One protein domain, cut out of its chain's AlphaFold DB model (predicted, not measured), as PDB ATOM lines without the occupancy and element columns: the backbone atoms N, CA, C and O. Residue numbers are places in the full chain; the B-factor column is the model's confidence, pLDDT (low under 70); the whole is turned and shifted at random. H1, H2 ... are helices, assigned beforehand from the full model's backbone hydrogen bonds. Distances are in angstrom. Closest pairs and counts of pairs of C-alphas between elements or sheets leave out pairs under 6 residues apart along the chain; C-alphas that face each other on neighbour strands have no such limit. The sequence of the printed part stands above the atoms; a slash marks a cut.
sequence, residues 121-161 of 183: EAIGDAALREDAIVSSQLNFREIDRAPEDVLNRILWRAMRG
ATOM      1  N   GLU A 121     221.254 204.927 187.275       88.56
ATOM      2  CA  GLU A 121     219.908 204.754 187.831       88.56
ATOM      3  C   GLU A 121     219.782 203.518 188.732       88.56
ATOM      4  O   GLU A 121     218.918 203.481 189.610       88.56
ATOM      5  N   ALA A 122     220.638 202.515 188.533       89.62
ATOM      6  CA  ALA A 122     220.691 201.306 189.347       89.62
ATOM      7  C   ALA A 122     221.538 201.484 190.623       89.62
ATOM      8  O   ALA A 122     221.542 200.602 191.485       89.62
ATOM      9  N   ILE A 123     222.239 202.615 190.769       89.81
ATOM     10  CA  ILE A 123     223.111 202.898 191.911       89.81
ATOM     11  C   ILE A 123     222.303 203.617 193.001       89.81
ATOM     12  O   ILE A 123     221.917 204.779 192.868       89.81
ATOM     13  N   GLY A 124     222.031 202.905 194.099       89.62
ATOM     14  CA  GLY A 124     221.256 203.434 195.228       89.62
ATOM     15  C   GLY A 124     222.012 204.451 196.091       89.62
ATOM     16  O   GLY A 124     221.388 205.297 196.731       89.62
ATOM     17  N   ASP A 125     223.345 204.387 196.101       92.75
ATOM     18  CA  ASP A 125     224.192 205.352 196.799       92.75
ATOM     19  C   ASP A 125     224.336 206.636 195.969       92.75
ATOM     20  O   ASP A 125     224.743 206.605 194.807       92.75
ATOM     21  N   ALA A 126     223.989 207.780 196.559       92.06
ATOM     22  CA  ALA A 126     223.978 209.050 195.842       92.06
ATOM     23  C   ALA A 126     225.378 209.517 195.413       92.06
ATOM     24  O   ALA A 126     225.491 210.105 194.341       92.06
ATOM     25  N   ALA A 127     226.414 209.251 196.215       90.50
ATOM     26  CA  ALA A 127     227.782 209.646 195.897       90.50
ATOM     27  C   ALA A 127     228.355 208.771 194.776       90.50
ATOM     28  O   ALA A 127     228.897 209.304 193.816       90.50
ATOM     29  N   LEU A 128     228.149 207.451 194.841       91.44
ATOM     30  CA  LEU A 128     228.588 206.539 193.774       91.44
ATOM     31  C   LEU A 128     227.843 206.782 192.456       91.44
ATOM     32  O   LEU A 128     228.402 206.601 191.377       91.44
ATOM     33  N   ARG A 129     226.578 207.200 192.527       92.62
ATOM     34  CA  ARG A 129     225.810 207.588 191.342       92.62
ATOM     35  C   ARG A 129     226.358 208.858 190.699       92.62
ATOM     36  O   ARG A 129     226.472 208.899 189.478       92.62
ATOM     37  N   GLU A 130     226.683 209.869 191.500       92.50
ATOM     38  CA  GLU A 130     227.318 211.093 191.001       92.50
ATOM     39  C   GLU A 130     228.676 210.778 190.364       92.50
ATOM     40  O   GLU A 130     228.947 211.209 189.248       92.50
ATOM     41  N   ASP A 131     229.477 209.930 191.014       92.69
ATOM     42  CA  ASP A 131     230.759 209.461 190.481       92.69
ATOM     43  C   ASP A 131     230.616 208.772 189.127       92.69
ATOM     44  O   ASP A 131     231.404 209.034 188.220       92.69
ATOM     45  N   ALA A 132     229.599 207.924 188.954       90.62
ATOM     46  CA  ALA A 132     229.334 207.271 187.676       90.62
ATOM     47  C   ALA A 132     229.004 208.291 186.568       90.62
ATOM     48  O   ALA A 132     229.463 208.141 185.432       90.62
ATOM     49  N   ILE A 133     228.252 209.349 186.894       91.94
ATOM     50  CA  ILE A 133     227.925 210.429 185.953       91.94
ATOM     51  C   ILE A 133     229.188 211.213 185.587       91.94
ATOM     52  O   ILE A 133     229.478 211.362 184.399       91.94
ATOM     53  N   VAL A 134     229.959 211.669 186.579       92.69
ATOM     54  CA  VAL A 134     231.204 212.424 186.361       92.69
ATOM     55  C   VAL A 134     232.210 211.592 185.567       92.69
ATOM     56  O   VAL A 134     232.716 212.061 184.551       92.69
ATOM     57  N   SER A 135     232.436 210.336 185.962       91.06
ATOM     58  CA  SER A 135     233.339 209.406 185.274       91.06
ATOM     59  C   SER A 135     232.985 209.252 183.791       91.06
ATOM     60  O   SER A 135     233.870 209.318 182.944       91.06
ATOM     61  N   SER A 136     231.693 209.157 183.444       89.25
ATOM     62  CA  SER A 136     231.246 209.044 182.043       89.25
ATOM     63  C   SER A 136     231.566 210.258 181.158       89.25
ATOM     64  O   SER A 136     231.514 210.154 179.931       89.25
ATOM     65  N   GLN A 137     231.880 211.404 181.766       91.31
ATOM     66  CA  GLN A 137     232.199 212.655 181.076       91.31
ATOM     67  C   GLN A 137     233.711 212.896 180.975       91.31
ATOM     68  O   GLN A 137     234.130 213.795 180.243       91.31
ATOM     69  N   LEU A 138     234.528 212.110 181.686       90.81
ATOM     70  CA  LEU A 138     235.981 212.240 181.650       90.81
ATOM     71  C   LEU A 138     236.537 211.826 180.283       90.81
ATOM     72  O   LEU A 138     236.047 210.905 179.623       90.81
ATOM     73  N   ASN A 139     237.595 212.512 179.851       87.06
ATOM     74  CA  ASN A 139     238.260 212.193 178.598       87.06
ATOM     75  C   ASN A 139     239.261 211.047 178.791       87.06
ATOM     76  O   ASN A 139     240.428 211.282 179.078       87.06
ATOM     77  N   PHE A 140     238.800 209.817 178.572       85.31
ATOM     78  CA  PHE A 140     239.655 208.623 178.518       85.31
ATOM     79  C   PHE A 140     240.146 208.279 177.100       85.31
ATOM     80  O   PHE A 140     240.710 207.210 176.883       85.31
ATOM     81  N   ARG A 141     239.871 209.127 176.097       85.31
ATOM     82  CA  ARG A 141     240.285 208.869 174.702       85.31
ATOM     83  C   ARG A 141     241.713 209.307 174.424       85.31
ATOM     84  O   ARG A 141     242.332 208.802 173.493       85.31
ATOM     85  N   GLU A 142     242.189 210.268 175.196       81.94
ATOM     86  CA  GLU A 142     243.527 210.827 175.107       81.94
ATOM     87  C   GLU A 142     244.263 210.534 176.411       81.94
ATOM     88  O   GLU A 142     243.667 210.560 177.489       81.94
ATOM     89  N   ILE A 143     245.548 210.225 176.279       73.94
ATOM     90  CA  ILE A 143     246.428 209.894 177.399       73.94
ATOM     91  C   ILE A 143     246.546 211.128 178.309       73.94
ATOM     92  O   ILE A 143     246.662 212.246 177.809       73.94
ATOM     93  N   ASP A 144     246.448 210.913 179.622       74.25
ATOM     94  CA  ASP A 144     246.628 211.923 180.679       74.25
ATOM     95  C   ASP A 144     245.677 213.136 180.606       74.25
ATOM     96  O   ASP A 144     246.010 214.251 180.999       74.25
ATOM     97  N   ARG A 145     244.453 212.946 180.087       83.56
ATOM     98  CA  ARG A 145     243.433 214.017 180.005       83.56
ATOM     99  C   ARG A 145     242.328 213.936 181.054       83.56
ATOM    100  O   ARG A 145     241.501 214.849 181.127       83.56
ATOM    101  N   ALA A 146     242.275 212.869 181.845       85.62
ATOM    102  CA  ALA A 146     241.357 212.773 182.974       85.62
ATOM    103  C   ALA A 146     241.960 213.519 184.181       85.62
ATOM    104  O   ALA A 146     243.096 213.218 184.534       85.62
ATOM    105  N   PRO A 147     241.239 214.456 184.829       89.00
ATOM    106  CA  PRO A 147     241.741 215.136 186.021       89.00
ATOM    107  C   PRO A 147     242.025 214.129 187.139       89.00
ATOM    108  O   PRO A 147     241.117 213.406 187.563       89.00
ATOM    109  N   GLU A 148     243.273 214.088 187.600       84.56
ATOM    110  CA  GLU A 148     243.780 213.012 188.451       84.56
ATOM    111  C   GLU A 148     243.093 212.964 189.825       84.56
ATOM    112  O   GLU A 148     242.569 211.915 190.197       84.56
ATOM    113  N   ASP A 149     242.987 214.088 190.549       88.06
ATOM    114  CA  ASP A 149     242.317 214.124 191.866       88.06
ATOM    115  C   ASP A 149     240.852 213.660 191.780       88.06
ATOM    116  O   ASP A 149     240.386 212.841 192.579       88.06
ATOM    117  N   VAL A 150     240.128 214.115 190.752       89.81
ATOM    118  CA  VAL A 150     238.733 213.714 190.520       89.81
ATOM    119  C   VAL A 150     238.648 212.210 190.266       89.81
ATOM    120  O   VAL A 150     237.819 211.527 190.874       89.81
ATOM    121  N   LEU A 151     239.513 211.680 189.396       90.25
ATOM    122  CA  LEU A 151     239.553 210.256 189.079       90.25
ATOM    123  C   LEU A 151     239.928 209.415 190.308       90.25
ATOM    124  O   LEU A 151     239.259 208.418 190.588       90.25
ATOM    125  N   ASN A 152     240.918 209.836 191.091       90.38
ATOM    126  CA  ASN A 152     241.365 209.134 192.291       90.38
ATOM    127  C   ASN A 152     240.272 209.064 193.364       90.38
ATOM    128  O   ASN A 152     240.056 208.005 193.964       90.38
ATOM    129  N   ARG A 153     239.511 210.145 193.572       91.88
ATOM    130  CA  ARG A 153     238.362 210.151 194.496       91.88
ATOM    131  C   ARG A 153     237.250 209.207 194.040       91.88
ATOM    132  O   ARG A 153     236.698 208.481 194.873       91.88
ATOM    133  N   ILE A 154     236.952 209.180 192.737       92.25
ATOM    134  CA  ILE A 154     235.985 208.246 192.136       92.25
ATOM    135  C   ILE A 154     236.435 206.796 192.368       92.25
ATOM    136  O   ILE A 154     235.667 205.984 192.891       92.25
ATOM    137  N   LEU A 155     237.692 206.469 192.045       90.62
ATOM    138  CA  LEU A 155     238.255 205.126 192.216       90.62
ATOM    139  C   LEU A 155     238.279 204.695 193.689       90.62
ATOM    140  O   LEU A 155     237.927 203.558 194.012       90.62
ATOM    141  N   TRP A 156     238.625 205.605 194.601       91.06
ATOM    142  CA  TRP A 156     238.597 205.333 196.036       91.06
ATOM    143  C   TRP A 156     237.195 204.972 196.519       91.06
ATOM    144  O   TRP A 156     237.025 203.953 197.193       91.06
ATOM    145  N   ARG A 157     236.178 205.770 196.163       92.62
ATOM    146  CA  ARG A 157     234.790 205.494 196.559       92.62
ATOM    147  C   ARG A 157     234.277 204.194 195.948       92.62
ATOM    148  O   ARG A 157     233.610 203.439 196.654       92.62
ATOM    149  N   ALA A 158     234.648 203.883 194.705       90.12
ATOM    150  CA  ALA A 158     234.315 202.607 194.072       90.12
ATOM    151  C   ALA A 158     234.919 201.402 194.821       90.12
ATOM    152  O   ALA A 158     234.240 200.397 195.018       90.12
ATOM    153  N   MET A 159     236.168 201.511 195.292       89.88
ATOM    154  CA  MET A 159     236.882 200.407 195.950       89.88
ATOM    155  C   MET A 159     236.613 200.282 197.455       89.88
ATOM    156  O   MET A 159     236.639 199.178 198.003       89.88
ATOM    157  N   ARG A 160     236.417 201.400 198.158       91.38
ATOM    158  CA  ARG A 160     236.307 201.460 199.629       91.38
ATOM    159  C   ARG A 160     234.890 201.745 200.119       91.38
ATOM    160  O   ARG A 160     234.618 201.551 201.303       91.38
ATOM    161  N   GLY A 161     234.003 202.172 199.223       89.62
ATOM    162  CA  GLY A 161     232.669 202.662 199.539       89.62
ATOM    163  C   GLY A 161     232.661 204.149 199.907       89.62
ATOM    164  O   GLY A 161     233.639 204.702 200.408       89.62
TER     165      GLY A 161
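Overview. This is residues 121 to 161 of the 183 residues of a protein of Pirellulales bacterium (UniProt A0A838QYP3). A helical hairpin: H2 packs on H1 and runs back along it at a slant, and the turn that joins them sticks out with residues 140 to 145. Before H1, residues 121 to 125 make a short end. The printed part has 41 residues with two named helices, H1 then H2, no named strand, and is all helix. It is only just compact, close to loose, with a radius of gyration of the C-alphas of 10.6 A, and is flat, spanning 31 by 20 by 11 A.

Along the chain. H2, the longest helix, holds residues 148 to 160 and is 17.7 A long from first to last C-alpha; it ends at C-alpha 160 (236.307, 201.460, 199.629). H1 holds residues 126 to 137, is 17.3 A long and begins at C-alpha 126 (223.978, 209.050, 195.842).

Arrangement. H2 and H1 form a hairpin and touch, the closest C-alphas being those of Ile 154 and Asp 131, 5.6 A apart. They run opposite ways at a steep tilt of 43 degrees. In H2 every O i to N i+4 pair is within hydrogen-bond range; in H1, 7 of 8 are.

Size, cuts and confidence. The C-alphas farthest apart, of Gly 124 and Ile 143, are 31.5 A apart. The H1 to H2 link, 10 residues, is short. The printed part has no cut, and no printed residue is under 70 in pLDDT.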